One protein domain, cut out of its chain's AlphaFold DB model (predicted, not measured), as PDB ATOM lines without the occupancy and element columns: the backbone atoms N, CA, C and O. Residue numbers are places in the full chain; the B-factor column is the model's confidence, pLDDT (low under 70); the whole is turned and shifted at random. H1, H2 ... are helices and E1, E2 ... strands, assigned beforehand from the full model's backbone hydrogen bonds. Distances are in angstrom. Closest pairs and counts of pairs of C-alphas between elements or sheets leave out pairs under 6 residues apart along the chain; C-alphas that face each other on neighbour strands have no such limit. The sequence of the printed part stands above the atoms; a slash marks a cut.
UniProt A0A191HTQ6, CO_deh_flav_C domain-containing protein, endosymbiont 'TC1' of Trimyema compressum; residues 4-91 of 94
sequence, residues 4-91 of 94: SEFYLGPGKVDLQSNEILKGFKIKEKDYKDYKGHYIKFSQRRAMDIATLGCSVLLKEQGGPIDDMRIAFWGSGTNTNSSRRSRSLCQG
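This is residues 4 to 91 of the 94 residues of the protein "CO_deh_flav_C domain-containing protein" of endosymbiont 'TC1' of Trimyema compressum (UniProt A0A191HTQ6). With little regular structure, this is a twisted sheet of three long strands, with short H1 at edge strand E4 and residues 16 to 29 sticking out as a loop. The 88 printed residues, under half in named elements, run E1, E2, E3, E4, H1; the antiparallel order E2, E3, E4 is a meander, each strand beside the one before. The class is mostly strand; the whole is loose, radius of gyration of the C-alphas 16.0 A, spanning 49 by 33 by 23 A.

E1, residues 7 to 9, begins at C-alpha (184.715, 168.012, 138.470) and measures 5.6 A. E2, 34 to 41, measures 22.9 A; E3, 52 to 60, 26.6 A; E4, 65 to 74, 26.3 A. H1, 85 to 89, 6.5 A, ends at C-alpha (172.865, 180.225, 159.692).

Hairpin E2 and E3 has N 37 and O 56 at 2.9 A; hairpin E3 and E4 has N 55 and O 71 at 2.8 A. H1 is on the sheet, its closest C-alphas to E4 being Ser 85 and Arg 69, 6.3 A; every O i to N i+4 pair in H1 is within hydrogen-bond range. E1 pairs with no named strand and is apart from E2.

The farthest C-alphas, Ser 17 and Gly 63, are 49.8 A apart. The printed part has no cut; the link E1 to E2 is long, 24 residues. Residues 62 and 75 to 91 are under pLDDT 70.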
ATOM      1  N   SER A   4     186.281 171.752 143.424       83.19
ATOM      2  CA  SER A   4     185.095 172.202 142.689       83.19
ATOM      3  C   SER A   4     185.357 172.467 141.208       83.19
ATOM      4  O   SER A   4     184.417 172.464 140.429       83.19
ATOM      5  N   GLU A   5     186.609 172.729 140.833       85.38
ATOM      6  CA  GLU A   5     187.020 172.951 139.441       85.38
ATOM      7  C   GLU A   5     187.473 171.643 138.776       85.38
ATOM      8  O   GLU A   5     187.413 171.519 137.560       85.38
ATOM      9  N   PHE A   6     187.857 170.642 139.576       88.50
ATOM     10  CA  PHE A   6     188.275 169.331 139.083       88.50
ATOM     11  C   PHE A   6     187.121 168.529 138.468       88.50
ATOM     12  O   PHE A   6     187.323 167.787 137.511       88.50
ATOM     13  N   TYR A   7     185.907 168.662 139.010       88.00
ATOM     14  CA  TYR A   7     184.715 168.012 138.470       88.00
ATOM     15  C   TYR A   7     184.015 168.937 137.470       88.00
ATOM     16  O   TYR A   7     183.364 169.903 137.860       88.00
ATOM     17  N   LEU A   8     184.117 168.612 136.181       87.19
ATOM     18  CA  LEU A   8     183.530 169.402 135.089       87.19
ATOM     19  C   LEU A   8     182.059 169.043 134.830       87.19
ATOM     20  O   LEU A   8     181.314 169.817 134.234       87.19
ATOM     21  N   GLY A   9     181.636 167.851 135.255       82.12
ATOM     22  CA  GLY A   9     180.266 167.374 135.118       82.12
ATOM     23  C   GLY A   9     180.149 165.860 135.314       82.12
ATOM     24  O   GLY A   9     181.128 165.200 135.671       82.12
ATOM     25  N   PRO A  10     178.961 165.278 135.075       79.94
ATOM     26  CA  PRO A  10     178.747 163.840 135.204       79.94
ATOM     27  C   PRO A  10     179.731 163.048 134.336       79.94
ATOM     28  O   PRO A  10     179.774 163.219 133.118       79.94
ATOM     29  N   GLY A  11     180.548 162.206 134.973       84.19
ATOM     30  CA  GLY A  11     181.564 161.395 134.296       84.19
ATOM     31  C   GLY A  11     182.714 162.185 133.657       84.19
ATOM     32  O   GLY A  11     183.487 161.597 132.908       84.19
ATOM     33  N   LYS A  12     182.839 163.494 133.926       88.62
ATOM     34  CA  LYS A  12     183.884 164.359 133.359       88.62
ATOM     35  C   LYS A  12     184.694 165.037 134.458       88.62
ATOM     36  O   LYS A  12     184.146 165.728 135.317       88.62
ATOM     37  N   VAL A  13     186.008 164.875 134.379       91.94
ATOM     38  CA  VAL A  13     186.993 165.493 135.271       91.94
ATOM     39  C   VAL A  13     188.047 166.221 134.447       91.94
ATOM     40  O   VAL A  13     188.257 165.881 133.284       91.94
ATOM     41  N   ASP A  14     188.704 167.206 135.048       91.81
ATOM     42  CA  ASP A  14     189.823 167.931 134.443       91.81
ATOM     43  C   ASP A  14     191.124 167.112 134.553       91.81
ATOM     44  O   ASP A  14     192.013 167.414 135.346       91.81
ATOM     45  N   LEU A  15     191.184 165.996 133.817       92.88
ATOM     46  CA  LEU A  15     192.393 165.193 133.616       92.88
ATOM     47  C   LEU A  15     192.705 165.121 132.123       92.88
ATOM     48  O   LEU A  15     191.880 164.654 131.334       92.88
ATOM     49  N   GLN A  16     193.907 165.547 131.742       92.75
ATOM     50  CA  GLN A  16     194.386 165.463 130.366       92.75
ATOM     51  C   GLN A  16     194.960 164.075 130.047       92.75
ATOM     52  O   GLN A  16     195.294 163.277 130.927       92.75
ATOM     53  N   SER A  17     195.111 163.781 128.753       90.06
ATOM     54  CA  SER A  17     195.811 162.571 128.317       90.06
ATOM     55  C   SER A  17     197.257 162.598 128.838       90.06
ATOM     56  O   SER A  17     197.972 163.573 128.612       90.06
ATOM     57  N   ASN A  18     197.677 161.529 129.524       93.31
ATOM     58  CA  ASN A  18     198.950 161.386 130.259       93.31
ATOM     59  C   ASN A  18     199.036 162.068 131.638       93.31
ATOM     60  O   ASN A  18     200.118 162.117 132.223       93.31
ATOM     61  N   GLU A  19     197.923 162.538 132.203       94.38
ATOM     62  CA  GLU A  19     197.880 162.981 133.597       94.38
ATOM     63  C   GLU A  19     197.373 161.886 134.539       94.38
ATOM     64  O   GLU A  19     196.521 161.066 134.197       94.38
ATOM     65  N   ILE A  20     197.889 161.893 135.770       92.81
ATOM     66  CA  ILE A  20     197.416 161.036 136.856       92.81
ATOM     67  C   ILE A  20     197.226 161.861 138.126       92.81
ATOM     68  O   ILE A  20     198.064 162.694 138.489       92.81
ATOM     69  N   LEU A  21     196.123 161.609 138.826       92.19
ATOM     70  CA  LEU A  21     195.844 162.223 140.116       92.19
ATOM     71  C   LEU A  21     196.828 161.696 141.170       92.19
ATOM     72  O   LEU A  21     196.786 160.526 141.542       92.19
ATOM     73  N   LYS A  22     197.699 162.574 141.678       93.50
ATOM     74  CA  LYS A  22     198.718 162.208 142.682       93.50
ATOM     75  C   LYS A  22     198.225 162.290 144.126       93.50
ATOM     76  O   LYS A  22     198.749 161.596 144.988       93.50
ATOM     77  N   GLY A  23     197.253 163.154 144.412       93.19
ATOM     78  CA  GLY A  23     196.710 163.307 145.757       93.19
ATOM     79  C   GLY A  23     195.936 164.602 145.957       93.19
ATOM     80  O   GLY A  23     195.926 165.488 145.102       93.19
ATOM     81  N   PHE A  24     195.305 164.710 147.123       90.81
ATOM     82  CA  PHE A  24     194.554 165.885 147.551       90.81
ATOM     83  C   PHE A  24     195.255 166.564 148.725       90.81
ATOM     84  O   PHE A  24     195.820 165.900 149.593       90.81
ATOM     85  N   LYS A  25     195.184 167.898 148.781       92.12
ATOM     86  CA  LYS A  25     195.675 168.688 149.912       92.12
ATOM     87  C   LYS A  25     194.520 169.449 150.546       92.12
ATOM     88  O   LYS A  25     193.985 170.374 149.941       92.12
ATOM     89  N   ILE A  26     194.181 169.083 151.776       89.69
ATOM     90  CA  ILE A  26     193.223 169.812 152.610       89.69
ATOM     91  C   ILE A  26     194.039 170.736 153.517       89.69
ATOM     92  O   ILE A  26     194.980 170.284 154.169       89.69
ATOM     93  N   LYS A  27     193.763 172.046 153.506       89.19
ATOM     94  CA  LYS A  27     194.531 173.002 154.319       89.19
ATOM     95  C   LYS A  27     194.077 172.904 155.770       89.19
ATOM     96  O   LYS A  27     192.887 172.753 156.017       89.19
ATOM     97  N   GLU A  28     195.000 173.083 156.714       88.19
ATOM     98  CA  GLU A  28     194.706 173.018 158.154       88.19
ATOM     99  C   GLU A  28     193.521 173.903 158.553       88.19
ATOM    100  O   GLU A  28     192.588 173.446 159.199       88.19
ATOM    101  N   LYS A  29     193.487 175.137 158.050       86.56
ATOM    102  CA  LYS A  29     192.391 176.088 158.282       86.56
ATOM    103  C   LYS A  29     190.995 175.607 157.850       86.56
ATOM    104  O   LYS A  29     190.008 176.203 158.260       86.56
ATOM    105  N   ASP A  30     190.913 174.614 156.964       84.19
ATOM    106  CA  ASP A  30     189.651 174.131 156.398       84.19
ATOM    107  C   ASP A  30     189.047 172.974 157.210       84.19
ATOM    108  O   ASP A  30     187.907 172.597 156.944       84.19
ATOM    109  N   TYR A  31     189.781 172.426 158.187       86.44
ATOM    110  CA  TYR A  31     189.292 171.375 159.090       86.44
ATOM    111  C   TYR A  31     189.596 171.628 160.572       86.44
ATOM    112  O   TYR A  31     188.969 171.016 161.432       86.44
ATOM    113  N   LYS A  32     190.539 172.515 160.900       88.00
ATOM    114  CA  LYS A  32     190.853 172.874 162.284       88.00
ATOM    115  C   LYS A  32     189.650 173.549 162.937       88.00
ATOM    116  O   LYS A  32     189.048 174.440 162.345       88.00
ATOM    117  N   ASP A  33     189.305 173.087 164.135       89.12
ATOM    118  CA  ASP A  33     188.134 173.510 164.918       89.12
ATOM    119  C   ASP A  33     186.770 173.166 164.287       89.12
ATOM    120  O   ASP A  33     185.729 173.544 164.823       89.12
ATOM    121  N   TYR A  34     186.752 172.406 163.184       90.44
ATOM    122  CA  TYR A  34     185.522 171.863 162.611       90.44
ATOM    123  C   TYR A  34     185.236 170.455 163.147       90.44
ATOM    124  O   TYR A  34     186.110 169.590 163.205       90.44
ATOM    125  N   LYS A  35     183.968 170.197 163.456       90.00
ATOM    126  CA  LYS A  35     183.398 168.876 163.719       90.00
ATOM    127  C   LYS A  35     182.653 168.411 162.473       90.00
ATOM    128  O   LYS A  35     181.779 169.114 161.968       90.00
ATOM    129  N   GLY A  36     183.016 167.237 161.962       90.50
ATOM    130  CA  GLY A  36     182.420 166.652 160.764       90.50
ATOM    131  C   GLY A  36     181.560 165.434 161.075       90.50
ATOM    132  O   GLY A  36     181.965 164.583 161.861       90.50
ATOM    133  N   HIS A  37     180.407 165.317 160.419       91.38
ATOM    134  CA  HIS A  37     179.593 164.105 160.439       91.38
ATOM    135  C   HIS A  37     179.128 163.748 159.024       91.38
ATOM    136  O   HIS A  37     178.756 164.623 158.240       91.38
ATOM    137  N   TYR A  38     179.149 162.458 158.690       89.62
ATOM    138  CA  TYR A  38     178.677 161.945 157.406       89.62
ATOM    139  C   TYR A  38     177.667 160.825 157.626       89.62
ATOM    140  O   TYR A  38     177.934 159.875 158.360       89.62
ATOM    141  N   ILE A  39     176.514 160.929 156.969       89.81
ATOM    142  CA  ILE A  39     175.457 159.922 157.002       89.81
ATOM    143  C   ILE A  39     175.340 159.301 155.617       89.81
ATOM    144  O   ILE A  39     175.098 159.996 154.629       89.81
ATOM    145  N   LYS A  40     175.478 157.973 155.572       88.44
ATOM    146  CA  LYS A  40     175.267 157.149 154.382       88.44
ATOM    147  C   LYS A  40     173.888 156.492 154.452       88.44
ATOM    148  O   LYS A  40     173.649 155.692 155.353       88.44
ATOM    149  N   PHE A  41     173.020 156.776 153.484       87.50
ATOM    150  CA  PHE A  41     171.740 156.090 153.333       87.50
ATOM    151  C   PHE A  41     171.864 154.979 152.283       87.50
ATOM    152  O   PHE A  41     172.099 155.246 151.103       87.50
ATOM    153  N   SER A  42     171.748 153.729 152.727       84.50
ATOM    154  CA  SER A  42     171.868 152.534 151.886       84.50
ATOM    155  C   SER A  42     170.991 151.399 152.427       84.50
ATOM    156  O   SER A  42     170.658 151.385 153.613       84.50
ATOM    157  N   GLN A  43     170.603 150.451 151.567       84.00
ATOM    158  CA  GLN A  43     169.716 149.340 151.937       84.00
ATOM    159  C   GLN A  43     170.399 148.362 152.900       84.00
ATOM    160  O   GLN A  43     169.752 147.778 153.769       84.00
ATOM    161  N   ARG A  44     171.722 148.201 152.780       83.62
ATOM    162  CA  ARG A  44     172.549 147.440 153.726       83.62
ATOM    163  C   ARG A  44     173.510 148.367 154.464       83.62
ATOM    164  O   ARG A  44     173.985 149.362 153.921       83.62
ATOM    165  N   ARG A  45     173.834 148.034 155.720       75.19
ATOM    166  CA  ARG A  45     174.696 148.875 156.578       75.19
ATOM    167  C   ARG A  45     176.138 148.966 156.055       75.19
ATOM    168  O   ARG A  45     176.738 150.041 156.071       75.19
ATOM    169  N   ALA A  46     176.674 147.876 155.516       77.88
ATOM    170  CA  ALA A  46     178.038 147.782 154.995       77.88
ATOM    171  C   ALA A  46     178.051 147.269 153.547       77.88
ATOM    172  O   ALA A  46     177.111 146.589 153.140       77.88
ATOM    173  N   MET A  47     179.117 147.598 152.803       83.25
ATOM    174  CA  MET A  47     179.334 147.180 151.404       83.25
ATOM    175  C   MET A  47     178.120 147.430 150.491       83.25
ATOM    176  O   MET A  47     177.690 146.549 149.754       83.25
ATOM    177  N   ASP A  48     177.556 148.635 150.567       83.00
ATOM    178  CA  ASP A  48     176.445 149.067 149.719       83.00
ATOM    179  C   ASP A  48     176.705 150.487 149.221       83.00
ATOM    180  O   ASP A  48     177.279 151.310 149.952       83.00
ATOM    181  N   ILE A  49     176.301 150.752 147.981       79.94
ATOM    182  CA  ILE A  49     176.441 152.058 147.344       79.94
ATOM    183  C   ILE A  49     175.372 152.971 147.940       79.94
ATOM    184  O   ILE A  49     174.195 152.625 148.004       79.94
ATOM    185  N   ALA A  50     175.786 154.147 148.410       79.56
ATOM    186  CA  ALA A  50     174.868 155.111 148.995       79.56
ATOM    187  C   ALA A  50     173.834 155.554 147.950       79.56
ATOM    188  O   ALA A  50     174.205 156.126 146.925       79.56
ATOM    189  N   THR A  51     172.547 155.331 148.224       83.50
ATOM    190  CA  THR A  51     171.459 155.913 147.426       83.50
ATOM    191  C   THR A  51     171.419 157.428 147.636       83.50
ATOM    192  O   THR A  51     171.202 158.186 146.693       83.50
ATOM    193  N   LEU A  52     171.665 157.861 148.878       84.75
ATOM    194  CA  LEU A  52     171.771 159.257 149.297       84.75
ATOM    195  C   LEU A  52     172.861 159.397 150.368       84.75
ATOM    196  O   LEU A  52     173.109 158.477 151.152       84.75
ATOM    197  N   GLY A  53     173.502 160.559 150.427       85.44
ATOM    198  CA  GLY A  53     174.490 160.889 151.448       85.44
ATOM    199  C   GLY A  53     174.425 162.358 151.845       85.44
ATOM    200  O   GLY A  53     174.160 163.220 151.009       85.44
ATOM    201  N   CYS A  54     174.680 162.641 153.121       88.38
ATOM    202  CA  CYS A  54     174.787 164.000 153.650       88.38
ATOM    203  C   CYS A  54     176.053 164.124 154.498       88.38
ATOM    204  O   CYS A  54     176.297 163.298 155.378       88.38
ATOM    205  N   SER A  55     176.845 165.159 154.236       89.00
ATOM    206  CA  SER A  55     178.003 165.550 155.031       89.00
ATOM    207  C   SER A  55     177.781 166.937 155.616       89.00
ATOM    208  O   SER A  55     177.382 167.856 154.900       89.00
ATOM    209  N   VAL A  56     178.074 167.085 156.905       89.38
ATOM    210  CA  VAL A  56     178.031 168.357 157.625       89.38
ATOM    211  C   VAL A  56     179.389 168.606 158.264       89.38
ATOM    212  O   VAL A  56     179.953 167.709 158.887       89.38
ATOM    213  N   LEU A  57     179.896 169.827 158.121       90.25
ATOM    214  CA  LEU A  57     181.029 170.364 158.867       90.25
ATOM    215  C   LEU A  57     180.558 171.588 159.639       90.25
ATOM    216  O   LEU A  57     179.971 172.496 159.054       90.25
ATOM    217  N   LEU A  58     180.837 171.609 160.934       90.12
ATOM    218  CA  LEU A  58     180.373 172.626 161.863       90.12
ATOM    219  C   LEU A  58     181.552 173.174 162.660       90.12
ATOM    220  O   LEU A  58     182.333 172.393 163.193       90.12
ATOM    221  N   LYS A  59     181.665 174.492 162.776       88.81
ATOM    222  CA  LYS A  59     182.626 175.156 163.655       88.81
ATOM    223  C   LYS A  59     181.871 175.901 164.749       88.81
ATOM    224  O   LYS A  59     180.980 176.692 164.455       88.81
ATOM    225  N   GLU A  60     182.240 175.645 165.997       86.06
ATOM    226  CA  GLU A  60     181.649 176.260 167.191       86.06
ATOM    227  C   GLU A  60     182.768 176.920 168.001       86.06
ATOM    228  O   GLU A  60     183.799 176.293 168.248       86.06
ATOM    229  N   GLN A  61     182.574 178.163 168.444       78.75
ATOM    230  CA  GLN A  61     183.503 178.847 169.352       78.75
ATOM    231  C   GLN A  61     182.790 179.218 170.654       78.75
ATOM    232  O   GLN A  61     182.374 180.355 170.847       78.75
ATOM    233  N   GLY A  62     182.623 178.235 171.548       68.12
ATOM    234  CA  GLY A  62     182.130 178.466 172.916       68.12
ATOM    235  C   GLY A  62     180.701 179.017 173.024       68.12
ATOM    236  O   GLY A  62     180.355 179.583 174.056       68.12
ATOM    237  N   GLY A  63     179.888 178.867 171.976       74.25
ATOM    238  CA  GLY A  63     178.540 179.425 171.877       74.25
ATOM    239  C   GLY A  63     177.907 179.118 170.508       74.25
ATOM    240  O   GLY A  63     177.921 177.950 170.115       74.25
ATOM    241  N   PRO A  64     177.352 180.111 169.783       78.62
ATOM    242  CA  PRO A  64     176.665 179.892 168.508       78.62
ATOM    243  C   PRO A  64     177.581 179.325 167.408       78.62
ATOM    244  O   PRO A  64     178.813 179.349 167.500       78.62
ATOM    245  N   ILE A  65     176.952 178.798 166.353       83.62
ATOM    246  CA  ILE A  65     177.627 178.189 165.199       83.62
ATOM    247  C   ILE A  65     178.314 179.288 164.375       83.62
ATOM    248  O   ILE A  65     177.650 180.171 163.841       83.62
ATOM    249  N   ASP A  66     179.639 179.201 164.242       85.62
ATOM    250  CA  ASP A  66     180.480 180.179 163.532       85.62
ATOM    251  C   ASP A  66     180.499 179.934 162.011       85.62
ATOM    252  O   ASP A  66     180.356 180.850 161.205       85.62
ATOM    253  N   ASP A  67     180.642 178.672 161.591       85.00
ATOM    254  CA  ASP A  67     180.557 178.273 160.179       85.00
ATOM    255  C   ASP A  67     179.924 176.886 160.067       85.00
ATOM    256  O   ASP A  67     180.259 175.966 160.815       85.00
ATOM    257  N   MET A  68     179.039 176.721 159.087       86.00
ATOM    258  CA  MET A  68     178.396 175.447 158.781       86.00
ATOM    259  C   MET A  68     178.457 175.185 157.283       86.00
ATOM    260  O   MET A  68     178.013 176.003 156.473       86.00
ATOM    261  N   ARG A  69     178.970 174.015 156.902       87.19
ATOM    262  CA  ARG A  69     179.053 173.561 155.510       87.19
ATOM    263  C   ARG A  69     178.299 172.256 155.368       87.19
ATOM    264  O   ARG A  69     178.591 171.296 156.075       87.19
ATOM    265  N   ILE A  70     177.357 172.223 154.432       85.38
ATOM    266  CA  ILE A  70     176.558 171.036 154.140       85.38
ATOM    267  C   ILE A  70     176.770 170.640 152.681       85.38
ATOM    268  O   ILE A  70     176.703 171.490 151.782       85.38
ATOM    269  N   ALA A  71     177.021 169.353 152.460       84.69
ATOM    270  CA  ALA A  71     177.139 168.740 151.148       84.69
ATOM    271  C   ALA A  71     176.229 167.511 151.053       84.69
ATOM    272  O   ALA A  71     176.193 166.682 151.962       84.69
ATOM    273  N   PHE A  72     175.528 167.385 149.928       83.56
ATOM    274  CA  PHE A  72     174.649 166.257 149.639       83.56
ATOM    275  C   PHE A  72     175.132 165.500 148.405       83.56
ATOM    276  O   PHE A  72     175.698 166.079 147.474       83.56
ATOM    277  N   TRP A  73     174.872 164.199 148.405       70.94
ATOM    278  CA  TRP A  73     175.115 163.295 147.293       70.94
ATOM    279  C   TRP A  73     173.854 162.468 147.034       70.94
ATOM    280  O   TRP A  73     173.247 161.960 147.979       70.94
ATOM    281  N   GLY A  74     173.439 162.345 145.773       75.44
ATOM    282  CA  GLY A  74     172.191 161.681 145.403       75.44
ATOM    283  C   GLY A  74     171.894 161.728 143.910       75.44
ATOM    284  O   GLY A  74     172.485 162.512 143.171       75.44
ATOM    285  N   SER A  75     170.930 160.920 143.476       52.22
ATOM    286  CA  SER A  75     170.552 160.691 142.074       52.22
ATOM    287  C   SER A  75     169.838 161.856 141.359       52.22
ATOM    288  O   SER A  75     169.168 161.620 140.359       52.22
ATOM    289  N   GLY A  76     169.961 163.113 141.812       53.22
ATOM    290  CA  GLY A  76     169.161 164.192 141.213       53.22
ATOM    291  C   GLY A  76     169.617 165.640 141.347       53.22
ATOM    292  O   GLY A  76     168.985 166.495 140.739       53.22
ATOM    293  N   THR A  77     170.677 165.981 142.083       40.88
ATOM    294  CA  THR A  77     171.131 167.382 142.132       40.88
ATOM    295  C   THR A  77     172.648 167.466 142.188       40.88
ATOM    296  O   THR A  77     173.297 166.761 142.957       40.88
ATOM    297  N   ASN A  78     173.208 168.313 141.320       43.72
ATOM    298  CA  ASN A  78     174.631 168.622 141.262       43.72
ATOM    299  C   ASN A  78     175.157 168.928 142.668       43.72
ATOM    300  O   ASN A  78     174.525 169.686 143.407       43.72
ATOM    301  N   THR A  79     176.303 168.340 143.018       44.69
ATOM    302  CA  THR A  79     177.011 168.508 144.292       44.69
ATOM    303  C   THR A  79     177.420 169.969 144.494       44.69
ATOM    304  O   THR A  79     178.567 170.357 144.304       44.69
ATOM    305  N   ASN A  80     176.469 170.813 144.874       46.62
ATOM    306  CA  ASN A  80     176.739 172.171 145.297       46.62
ATOM    307  C   ASN A  80     177.119 172.117 146.774       46.62
ATOM    308  O   ASN A  80     176.256 172.015 147.647       46.62
ATOM    309  N   SER A  81     178.420 172.220 147.058       46.94
ATOM    310  CA  SER A  81     178.881 172.692 148.362       46.94
ATOM    311  C   SER A  81     178.235 174.055 148.580       46.94
ATOM    312  O   SER A  81     178.526 175.025 147.873       46.94
ATOM    313  N   SER A  82     177.269 174.099 149.479       43.62
ATOM    314  CA  SER A  82     176.389 175.238 149.656       43.62
ATOM    315  C   SER A  82     177.183 176.475 150.101       43.62
ATOM    316  O   SER A  82     177.412 176.702 151.280       43.62
ATOM    317  N   ARG A  83     177.522 177.382 149.168       41.59
ATOM    318  CA  ARG A  83     177.760 178.797 149.540       41.59
ATOM    319  C   ARG A  83     176.524 179.397 150.233       41.59
ATOM    320  O   ARG A  83     176.640 180.382 150.946       41.59
ATOM    321  N   ARG A  84     175.358 178.769 150.034       33.66
ATOM    322  CA  ARG A  84     174.046 179.152 150.560       33.66
ATOM    323  C   ARG A  84     173.785 178.724 152.015       33.66
ATOM    324  O   ARG A  84     172.882 179.290 152.616       33.66
ATOM    325  N   SER A  85     174.541 177.785 152.607       39.09
ATOM    326  CA  SER A  85     174.355 177.459 154.039       39.09
ATOM    327  C   SER A  85     174.897 178.565 154.941       39.09
ATOM    328  O   SER A  85     174.289 178.861 155.964       39.09
ATOM    329  N   ARG A  86     175.965 179.259 154.514       36.28
ATOM    330  CA  ARG A  86     176.519 180.412 155.244       36.28
ATOM    331  C   ARG A  86     175.504 181.533 155.463       36.28
ATOM    332  O   ARG A  86     175.530 182.152 156.515       36.28
ATOM    333  N   SER A  87     174.609 181.784 154.504       28.73
ATOM    334  CA  SER A  87     173.596 182.841 154.633       28.73
ATOM    335  C   SER A  87     172.364 182.424 155.439       28.73
ATOM    336  O   SER A  87     171.636 183.295 155.890       28.73
ATOM    337  N   LEU A  88     172.101 181.120 155.596       31.17
ATOM    338  CA  LEU A  88     170.958 180.623 156.374       31.17
ATOM    339  C   LEU A  88     171.266 180.638 157.877       31.17
ATOM    340  O   LEU A  88     170.431 181.066 158.663       31.17
ATOM    341  N   CYS A  89     172.485 180.263 158.276       31.70
ATOM    342  CA  CYS A  89     172.865 180.225 159.692       31.70
ATOM    343  C   CYS A  89     173.171 181.603 160.304       31.70
ATOM    344  O   CYS A  89     173.192 181.721 161.521       31.70
ATOM    345  N   GLN A  90     173.361 182.654 159.497       30.95
ATOM    346  CA  GLN A  90     173.495 184.029 160.007       30.95
ATOM    347  C   GLN A  90     172.143 184.685 160.355       30.95
ATOM    348  O   GLN A  90     172.134 185.795 160.880       30.95
ATOM    349  N   GLY A  91     171.012 184.029 160.054       27.02
ATOM    350  CA  GLY A  91     169.665 184.580 160.239       27.02
ATOM    351  C   GLY A  91     168.866 184.021 161.419       27.02
ATOM    352  O   GLY A  91     167.773 184.513 161.674       27.02
TER     353      GLY A  91